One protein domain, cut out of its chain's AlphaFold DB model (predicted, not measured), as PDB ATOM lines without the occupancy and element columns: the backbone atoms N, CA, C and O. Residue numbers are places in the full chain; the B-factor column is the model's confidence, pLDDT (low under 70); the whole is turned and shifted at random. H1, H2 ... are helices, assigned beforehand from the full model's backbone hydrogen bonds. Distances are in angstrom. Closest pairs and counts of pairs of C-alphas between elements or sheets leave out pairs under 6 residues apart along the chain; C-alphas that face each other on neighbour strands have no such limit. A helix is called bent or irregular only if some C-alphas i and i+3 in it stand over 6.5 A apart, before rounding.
ATOM      1  N   ALA A   2     -86.545   4.950  50.139       86.88
ATOM      2  CA  ALA A   2     -86.216   4.578  51.519       86.88
ATOM      3  C   ALA A   2     -84.966   3.684  51.675       86.88
ATOM      4  O   ALA A   2     -84.087   4.033  52.458       86.88
ATOM      5  N   ASP A   3     -84.824   2.616  50.884       91.81
ATOM      6  CA  ASP A   3     -83.654   1.721  50.981       91.81
ATOM      7  C   ASP A   3     -82.331   2.418  50.626       91.81
ATOM      8  O   ASP A   3     -81.293   2.149  51.226       91.81
ATOM      9  N   ILE A   4     -82.372   3.358  49.675       95.19
ATOM     10  CA  ILE A   4     -81.196   4.105  49.208       95.19
ATOM     11  C   ILE A   4     -80.791   5.162  50.244       95.19
ATOM     12  O   ILE A   4     -79.604   5.350  50.509       95.19
ATOM     13  N   LEU A   5     -81.768   5.848  50.848       97.69
ATOM     14  CA  LEU A   5     -81.511   6.927  51.806       97.69
ATOM     15  C   LEU A   5     -81.330   6.447  53.249       97.69
ATOM     16  O   LEU A   5     -80.770   7.189  54.054       97.69
ATOM     17  N   GLY A   6     -81.740   5.222  53.588       97.88
ATOM     18  CA  GLY A   6     -81.647   4.661  54.940       97.88
ATOM     19  C   GLY A   6     -80.267   4.825  55.597       97.88
ATOM     20  O   GLY A   6     -80.193   5.367  56.705       97.88
ATOM     21  N   PRO A   7     -79.153   4.455  54.932       98.12
ATOM     22  CA  PRO A   7     -77.812   4.658  55.481       98.12
ATOM     23  C   PRO A   7     -77.463   6.134  55.724       98.12
ATOM     24  O   PRO A   7     -76.851   6.461  56.741       98.12
ATOM     25  N   ALA A   8     -77.864   7.036  54.823       98.06
ATOM     26  CA  ALA A   8     -77.603   8.469  54.961       98.06
ATOM     27  C   ALA A   8     -78.406   9.086  56.117       98.06
ATOM     28  O   ALA A   8     -77.856   9.865  56.895       98.06
ATOM     29  N   ILE A   9     -79.675   8.686  56.270       98.44
ATOM     30  CA  ILE A   9     -80.519   9.058  57.413       98.44
ATOM     31  C   ILE A   9     -79.838   8.610  58.705       98.44
ATOM     32  O   ILE A   9     -79.607   9.433  59.586       98.44
ATOM     33  N   ARG A  10     -79.416   7.342  58.781       98.19
ATOM     34  CA  ARG A  10     -78.739   6.799  59.961       98.19
ATOM     35  C   ARG A  10     -77.483   7.590  60.328       98.19
ATOM     36  O   ARG A  10     -77.320   7.949  61.486       98.19
ATOM     37  N   TYR A  11     -76.615   7.913  59.369       98.06
ATOM     38  CA  TYR A  11     -75.424   8.721  59.659       98.06
ATOM     39  C   TYR A  11     -75.759  10.146  60.105       98.06
ATOM     40  O   TYR A  11     -75.049  10.704  60.941       98.06
ATOM     41  N   ALA A  12     -76.828  10.742  59.578       97.81
ATOM     42  CA  ALA A  12     -77.280  12.052  60.021       97.81
ATOM     43  C   ALA A  12     -77.860  12.012  61.452       97.81
ATOM     44  O   ALA A  12     -77.650  12.958  62.212       97.81
ATOM     45  N   GLU A  13     -78.534  10.928  61.847       97.69
ATOM     46  CA  GLU A  13     -79.135  10.761  63.180       97.69
ATOM     47  C   GLU A  13     -78.155  10.271  64.243       97.69
ATOM     48  O   GLU A  13     -77.943  10.940  65.258       97.69
ATOM     49  N   ASP A  14     -77.548   9.111  64.009       98.00
ATOM     50  CA  ASP A  14     -76.663   8.434  64.961       98.00
ATOM     51  C   ASP A  14     -75.305   9.135  65.043       98.00
ATOM     52  O   ASP A  14     -74.634   9.114  66.084       98.00
ATOM     53  N   GLY A  15     -74.942   9.810  63.951       97.19
ATOM     54  CA  GLY A  15     -73.694  10.515  63.753       97.19
ATOM     55  C   GLY A  15     -72.613   9.661  63.106       97.19
ATOM     56  O   GLY A  15     -72.729   8.444  62.957       97.19
ATOM     57  N   PHE A  16     -71.524  10.320  62.727       96.94
ATOM     58  CA  PHE A  16     -70.349   9.684  62.137       96.94
ATOM     59  C   PHE A  16     -69.057  10.324  62.660       96.94
ATOM     60  O   PHE A  16     -69.061  11.519  62.981       96.94
ATOM     61  N   PRO A  17     -67.949   9.561  62.750       97.56
ATOM     62  CA  PRO A  17     -66.645  10.121  63.073       97.56
ATOM     63  C   PRO A  17     -66.157  10.999  61.918       97.56
ATOM     64  O   PRO A  17     -66.072  10.562  60.769       97.56
ATOM     65  N   VAL A  18     -65.827  12.251  62.216       97.56
ATOM     66  CA  VAL A  18     -65.363  13.218  61.219       97.56
ATOM     67  C   VAL A  18     -63.998  12.790  60.670       97.56
ATOM     68  O   VAL A  18     -63.067  12.519  61.430       97.56
ATOM     69  N   SER A  19     -63.867  12.745  59.341       97.88
ATOM     70  CA  SER A  19     -62.619  12.359  58.669       97.88
ATOM     71  C   SER A  19     -61.509  13.415  58.843       97.88
ATOM     72  O   SER A  19     -61.819  14.597  59.040       97.88
ATOM     73  N   PRO A  20     -60.218  13.050  58.690       98.25
ATOM     74  CA  PRO A  20     -59.112  14.007  58.788       98.25
ATOM     75  C   PRO A  20     -59.245  15.203  57.834       98.25
ATOM     76  O   PRO A  20     -59.036  16.349  58.235       98.25
ATOM     77  N   ILE A  21     -59.639  14.953  56.578       97.88
ATOM     78  CA  ILE A  21     -59.786  16.002  55.557       97.88
ATOM     79  C   ILE A  21     -60.948  16.930  55.924       97.88
ATOM     80  O   ILE A  21     -60.794  18.150  55.889       97.88
ATOM     81  N   THR A  22     -62.090  16.370  56.333       96.69
ATOM     82  CA  THR A  22     -63.266  17.156  56.733       96.69
ATOM     83  C   THR A  22     -62.962  18.046  57.938       96.69
ATOM     84  O   THR A  22     -63.242  19.242  57.884       96.69
ATOM     85  N   ALA A  23     -62.333  17.497  58.985       97.38
ATOM     86  CA  ALA A  23     -61.929  18.266  60.164       97.38
ATOM     87  C   ALA A  23     -61.000  19.424  59.776       97.38
ATOM     88  O   ALA A  23     -61.238  20.572  60.148       97.38
ATOM     89  N   SER A  24     -59.994  19.141  58.943       97.81
ATOM     90  CA  SER A  24     -59.051  20.143  58.444       97.81
ATOM     91  C   SER A  24     -59.749  21.274  57.671       97.81
ATOM     92  O   SER A  24     -59.480  22.454  57.906       97.81
ATOM     93  N   VAL A  25     -60.688  20.943  56.775       97.06
ATOM     94  CA  VAL A  25     -61.452  21.933  55.995       97.06
ATOM     95  C   VAL A  25     -62.358  22.780  56.889       97.06
ATOM     96  O   VAL A  25     -62.409  23.999  56.722       97.06
ATOM     97  N   TRP A  26     -63.071  22.168  57.836       96.69
ATOM     98  CA  TRP A  26     -63.978  22.895  58.725       96.69
ATOM     99  C   TRP A  26     -63.235  23.802  59.700       96.69
ATOM    100  O   TRP A  26     -63.663  24.936  59.893       96.69
ATOM    101  N   GLN A  27     -62.088  23.373  60.233       96.56
ATOM    102  CA  GLN A  27     -61.235  24.212  61.080       96.56
ATOM    103  C   GLN A  27     -60.728  25.445  60.322       96.56
ATOM    104  O   GLN A  27     -60.857  26.565  60.816       96.56
ATOM    105  N   ARG A  28     -60.259  25.282  59.073       97.12
ATOM    106  CA  ARG A  28     -59.860  26.420  58.219       97.12
ATOM    107  C   ARG A  28     -61.006  27.389  57.921       97.12
ATOM    108  O   ARG A  28     -60.760  28.556  57.629       97.12
ATOM    109  N   ARG A  29     -62.254  26.917  57.958       95.81
ATOM    110  CA  ARG A  29     -63.457  27.701  57.634       95.81
ATOM    111  C   ARG A  29     -64.306  28.027  58.866       95.81
ATOM    112  O   ARG A  29     -65.435  28.478  58.705       95.81
ATOM    113  N   GLU A  30     -63.785  27.841  60.079       95.69
ATOM    114  CA  GLU A  30     -64.554  27.962  61.323       95.69
ATOM    115  C   GLU A  30     -65.190  29.349  61.488       95.69
ATOM    116  O   GLU A  30     -66.366  29.452  61.832       95.69
ATOM    117  N   SER A  31     -64.452  30.420  61.179       94.94
ATOM    118  CA  SER A  31     -64.977  31.793  61.204       94.94
ATOM    119  C   SER A  31     -66.164  31.968  60.254       94.94
ATOM    120  O   SER A  31     -67.194  32.518  60.643       94.94
ATOM    121  N   LYS A  32     -66.062  31.428  59.034       94.62
ATOM    122  CA  LYS A  32     -67.150  31.432  58.050       94.62
ATOM    123  C   LYS A  32     -68.337  30.599  58.536       94.62
ATOM    124  O   LYS A  32     -69.468  31.054  58.438       94.62
ATOM    125  N   LEU A  33     -68.099  29.413  59.097       94.75
ATOM    126  CA  LEU A  33     -69.152  28.558  59.656       94.75
ATOM    127  C   LEU A  33     -69.892  29.232  60.818       94.75
ATOM    128  O   LEU A  33     -71.105  29.090  60.916       94.75
ATOM    129  N   ARG A  34     -69.201  30.002  61.667       93.75
ATOM    130  CA  ARG A  34     -69.850  30.787  62.732       93.75
ATOM    131  C   ARG A  34     -70.740  31.902  62.185       93.75
ATOM    132  O   ARG A  34     -71.781  32.170  62.771       93.75
ATOM    133  N   ALA A  35     -70.326  32.548  61.096       91.50
ATOM    134  CA  ALA A  35     -71.052  33.670  60.504       91.50
ATOM    135  C   ALA A  35     -72.224  33.242  59.599       91.50
ATOM    136  O   ALA A  35     -73.164  34.011  59.415       91.50
ATOM    137  N   MET A  36     -72.177  32.043  59.010       89.31
ATOM    138  CA  MET A  36     -73.207  31.570  58.080       89.31
ATOM    139  C   MET A  36     -74.475  31.087  58.793       89.31
ATOM    140  O   MET A  36     -74.419  30.360  59.790       89.31
ATOM    141  N   HIS A  37     -75.633  31.394  58.201       85.81
ATOM    142  CA  HIS A  37     -76.907  30.806  58.603       85.81
ATOM    143  C   HIS A  37     -76.833  29.269  58.537       85.81
ATOM    144  O   HIS A  37     -76.349  28.699  57.561       85.81
ATOM    145  N   GLY A  38     -77.248  28.591  59.610       86.69
ATOM    146  CA  GLY A  38     -77.164  27.128  59.726       86.69
ATOM    147  C   GLY A  38     -75.758  26.553  59.959       86.69
ATOM    148  O   GLY A  38     -75.639  25.363  60.256       86.69
ATOM    149  N   GLY A  39     -74.696  27.368  59.905       90.88
ATOM    150  CA  GLY A  39     -73.310  26.897  60.008       90.88
ATOM    151  C   GLY A  39     -72.941  26.291  61.368       90.88
ATOM    152  O   GLY A  39     -72.078  25.416  61.440       90.88
ATOM    153  N   HIS A  40     -73.674  26.646  62.428       91.25
ATOM    154  CA  HIS A  40     -73.570  26.027  63.756       91.25
ATOM    155  C   HIS A  40     -73.808  24.509  63.747       91.25
ATOM    156  O   HIS A  40     -73.294  23.817  64.618       91.25
ATOM    157  N   THR A  41     -74.526  23.976  62.751       92.25
ATOM    158  CA  THR A  41     -74.744  22.528  62.573       92.25
ATOM    159  C   THR A  41     -73.433  21.759  62.383       92.25
ATOM    160  O   THR A  41     -73.357  20.574  62.688       92.25
ATOM    161  N   PHE A  42     -72.386  22.436  61.908       93.44
ATOM    162  CA  PHE A  42     -71.057  21.865  61.688       93.44
ATOM    163  C   PHE A  42     -70.074  22.197  62.820       93.44
ATOM    164  O   PHE A  42     -68.887  21.890  62.715       93.44
ATOM    165  N   LEU A  43     -70.543  22.843  63.895       93.88
ATOM    166  CA  LEU A  43     -69.725  23.266  65.026       93.88
ATOM    167  C   LEU A  43     -70.143  22.523  66.298       93.88
ATOM    168  O   LEU A  43     -71.303  22.525  66.700       93.88
ATOM    169  N   ARG A  44     -69.167  21.950  66.995       89.56
ATOM    170  CA  ARG A  44     -69.322  21.356  68.320       89.56
ATOM    171  C   ARG A  44     -68.916  22.384  69.372       89.56
ATOM    172  O   ARG A  44     -67.773  22.830  69.396       89.56
ATOM    173  N   PHE A  45     -69.862  22.799  70.215       87.12
ATOM    174  CA  PHE A  45     -69.649  23.857  71.218       87.12
ATOM    175  C   PHE A  45     -69.041  25.140  70.616       87.12
ATOM    176  O   PHE A  45     -68.151  25.767  71.188       87.12
ATOM    177  N   GLY A  46     -69.491  25.503  69.411       89.62
ATOM    178  CA  GLY A  46     -69.023  26.689  68.696       89.62
ATOM    179  C   GLY A  46     -67.646  26.557  68.035       89.62
ATOM    180  O   GLY A  46     -67.152  27.560  67.523       89.62
ATOM    181  N   LYS A  47     -67.027  25.369  68.013       94.88
ATOM    182  CA  LYS A  47     -65.759  25.089  67.314       94.88
ATOM    183  C   LYS A  47     -65.920  23.979  66.283       94.88
ATOM    184  O   LYS A  47     -66.770  23.108  66.438       94.88
ATOM    185  N   ALA A  48     -65.116  23.999  65.230       96.00
ATOM    186  CA  ALA A  48     -65.084  22.900  64.279       96.00
ATOM    187  C   ALA A  48     -64.600  21.616  64.988       96.00
ATOM    188  O   ALA A  48     -63.659  21.683  65.785       96.00
ATOM    189  N   PRO A  49     -65.226  20.453  64.737       96.75
ATOM    190  CA  PRO A  49     -64.825  19.194  65.355       96.75
ATOM    191  C   PRO A  49     -63.416  18.762  64.927       96.75
ATOM    192  O   PRO A  49     -62.925  19.107  63.847       96.75
ATOM    193  N   CYS A  50     -62.769  17.975  65.780       97.31
ATOM    194  CA  CYS A  50     -61.514  17.302  65.468       97.31
ATOM    195  C   CYS A  50     -61.757  16.032  64.643       97.31
ATOM    196  O   CYS A  50     -62.869  15.512  64.558       97.31
ATOM    197  N   CYS A  51     -60.693  15.494  64.043       97.94
ATOM    198  CA  CYS A  51     -60.754  14.164  63.441       97.94
ATOM    199  C   CYS A  51     -61.193  13.130  64.490       97.94
ATOM    200  O   CYS A  51     -60.671  13.121  65.604       97.94
ATOM    201  N   GLY A  52     -62.131  12.257  64.125       97.69
ATOM    202  CA  GLY A  52     -62.682  11.225  65.003       97.69
ATOM    203  C   GLY A  52     -63.805  11.697  65.929       97.69
ATOM    204  O   GLY A  52     -64.533  10.852  66.448       97.69
ATOM    205  N   ASP A  53     -64.015  13.010  66.096       97.25
ATOM    206  CA  ASP A  53     -65.200  13.506  66.799       97.25
ATOM    207  C   ASP A  53     -66.471  13.076  66.065       97.25
ATOM    208  O   ASP A  53     -66.533  13.100  64.837       97.25
ATOM    209  N   VAL A  54     -67.509  12.718  66.823       96.56
ATOM    210  CA  VAL A  54     -68.800  12.324  66.252       96.56
ATOM    211  C   VAL A  54     -69.675  13.556  66.039       96.56
ATOM    212  O   VAL A  54     -70.045  14.226  67.008       96.56
ATOM    213  N   LEU A  55     -70.044  13.825  64.785       95.81
ATOM    214  CA  LEU A  55     -71.021  14.856  64.427       95.81
ATOM    215  C   LEU A  55     -72.385  14.224  64.134       95.81
ATOM    216  O   LEU A  55     -72.454  13.215  63.439       95.81
ATOM    217  N   ARG A  56     -73.461  14.855  64.620       96.19
ATOM    218  CA  ARG A  56     -74.863  14.521  64.314       96.19
ATOM    219  C   ARG A  56     -75.549  15.702  63.643       96.19
ATOM    220  O   ARG A  56     -75.306  16.846  64.019       96.19
ATOM    221  N   ASN A  57     -76.435  15.426  62.693       96.25
ATOM    222  CA  ASN A  57     -77.219  16.428  61.982       96.25
ATOM    223  C   ASN A  57     -78.685  15.986  61.850       96.25
ATOM    224  O   ASN A  57     -79.154  15.594  60.781       96.25
ATOM    225  N   HIS A  58     -79.431  16.095  62.950       96.00
ATOM    226  CA  HIS A  58     -80.848  15.720  62.997       96.00
ATOM    227  C   HIS A  58     -81.726  16.530  62.028       96.00
ATOM    228  O   HIS A  58     -82.735  16.028  61.543       96.00
ATOM    229  N   ARG A  59     -81.337  17.772  61.697       94.75
ATOM    230  CA  ARG A  59     -82.056  18.585  60.703       94.75
ATOM    231  C   ARG A  59     -81.956  17.959  59.313       94.75
ATOM    232  O   ARG A  59     -82.975  17.801  58.648       94.75
ATOM    233  N   LEU A  60     -80.752  17.548  58.909       96.81
ATOM    234  CA  LEU A  60     -80.545  16.825  57.655       96.81
ATOM    235  C   LEU A  60     -81.262  15.472  57.665       96.81
ATOM    236  O   LEU A  60     -81.881  15.119  56.669       96.81
ATOM    237  N   ALA A  61     -81.235  14.745  58.784       98.00
ATOM    238  CA  ALA A  61     -81.965  13.486  58.903       98.00
ATOM    239  C   ALA A  61     -83.466  13.651  58.635       98.00
ATOM    240  O   ALA A  61     -84.040  12.868  57.885       98.00
ATOM    241  N   ASN A  62     -84.090  14.690  59.199       97.19
ATOM    242  CA  ASN A  62     -85.506  14.972  58.972       97.19
ATOM    243  C   ASN A  62     -85.799  15.264  57.496       97.19
ATOM    244  O   ASN A  62     -86.748  14.710  56.954       97.19
ATOM    245  N   VAL A  63     -84.955  16.058  56.826       97.50
ATOM    246  CA  VAL A  63     -85.092  16.307  55.382       97.50
ATOM    247  C   VAL A  63     -84.973  15.001  54.596       97.50
ATOM    248  O   VAL A  63     -85.834  14.693  53.780       97.50
ATOM    249  N   LEU A  64     -83.957  14.182  54.876       97.88
ATOM    250  CA  LEU A  64     -83.760  12.903  54.189       97.88
ATOM    251  C   LEU A  64     -84.920  11.920  54.424       97.88
ATOM    252  O   LEU A  64     -85.257  11.163  53.517       97.88
ATOM    253  N   LYS A  65     -85.558  11.944  55.603       97.50
ATOM    254  CA  LYS A  65     -86.768  11.158  55.891       97.50
ATOM    255  C   LYS A  65     -87.962  11.607  55.054       97.50
ATOM    256  O   LYS A  65     -88.644  10.745  54.510       97.50
ATOM    257  N   VAL A  66     -88.174  12.918  54.909       97.19
ATOM    258  CA  VAL A  66     -89.208  13.461  54.012       97.19
ATOM    259  C   VAL A  66     -88.960  12.969  52.586       97.19
ATOM    260  O   VAL A  66     -89.836  12.353  51.995       97.19
ATOM    261  N   LEU A  67     -87.735  13.098  52.065       96.56
ATOM    262  CA  LEU A  67     -87.402  12.624  50.710       96.56
ATOM    263  C   LEU A  67     -87.531  11.102  50.550       96.56
ATOM    264  O   LEU A  67     -87.874  10.608  49.476       96.56
ATOM    265  N   ALA A  68     -87.254  10.335  51.605       96.88
ATOM    266  CA  ALA A  68     -87.429   8.888  51.594       96.88
ATOM    267  C   ALA A  68     -88.904   8.473  51.478       96.88
ATOM    268  O   ALA A  68     -89.176   7.441  50.858       96.88
ATOM    269  N   GLN A  69     -89.815   9.260  52.062       95.81
ATOM    270  CA  GLN A  69     -91.258   9.011  52.094       95.81
ATOM    271  C   GLN A  69     -91.980   9.591  50.872       95.81
ATOM    272  O   GLN A  69     -92.783   8.903  50.252       95.81
ATOM    273  N   GLU A  70     -91.668  10.834  50.516       94.94
ATOM    274  CA  GLU A  70     -92.403  11.634  49.526       94.94
ATOM    275  C   GLU A  70     -91.682  11.716  48.169       94.94
ATOM    276  O   GLU A  70     -92.232  12.202  47.183       94.94
ATOM    277  N   GLY A  71     -90.455  11.195  48.085       93.88
ATOM    278  CA  GLY A  71     -89.648  11.216  46.870       93.88
ATOM    279  C   GLY A  71     -88.895  12.536  46.655       93.88
ATOM    280  O   GLY A  71     -88.915  13.432  47.499       93.88
TER     281      GLY A  71
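What this domain is: This is residues 2 to 71 of the 160 residues of the protein "Gamma-glutamyltransferase, putative" of Ixodes scapularis (UniProt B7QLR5). The model has two lobes: a pair of helices side by side, H1 and H5, running opposite ways, and a head in which three shorter helices, H2, H3 and H4, follow one another in an arc. Two stretches join the lobes, and a short antiparallel pairing of residues 16 to 17 with 54 to 55 ties them together. The printed part has 70 residues with five named helices, in the order H1, H2, H3, H4, H5, and no named strand; its class is all helix. It is only just compact, close to loose, with a radius of gyration of the C-alphas of 13.2 A, and the C-alphas span 36 by 25 by 17 A.

Where its parts are: H1 is residues 2 to 14, 16.9 A from first to last C-alpha, and begins at C-alpha 2 at (-86.216, 4.578, 51.519). It is irregular: C-alphas 4 and 7 are 7.1 A apart. H2 is residues 20 to 28, 12.4 A long, with C-alpha 20 at (-59.112, 14.007, 58.788). H3 is residues 30 to 35, 8.7 A, and H4 is residues 39 to 42, 5.8 A. H5 is residues 58 to 70, 18.2 A, and ends at C-alpha 70 at (-92.403, 11.634, 49.526).

How they stand to each other: H1 and H5 touch, with the C-alphas of Ala 2 and Ala 68 closest at 4.5 A. They run opposite ways at a shallow tilt of 14 degrees. H1 is apart from H2, H3 and H4, and so is H5. H2 touches no helix. It is close to H3 but not clearly touching, the closest C-alphas being those of Trp 26 and Leu 33 at 7.7 A, and the two run the same way at a steep tilt of 54 degrees. H2 is also close to H4 but not clearly touching, with the C-alphas of Trp 26 and Phe 42 closest at 7.7 A. H3 and H4 touch only at the corner by their link, where the C-alphas of Leu 33 and Gly 39 are closest at 4.5 A. In H2, H3 and H5 every O i to N i+4 pair is within hydrogen-bond range; in H1 7 of 9 are, and H4 is too short for such a pair.

The domain as a whole: The two C-alphas farthest apart are those of Asp 3 and Ser 31, at 36.8 A, while those of Ala 2 and Gly 71 are 8.8 A apart. The printed part has no cut. The links from H1 to H2, H2 to H3 and H3 to H4 are tight; that from H4 to H5 is long, with 15 residues, 43 to 57. The mean pLDDT of the printed part is 95.4, and no printed residue is under 70.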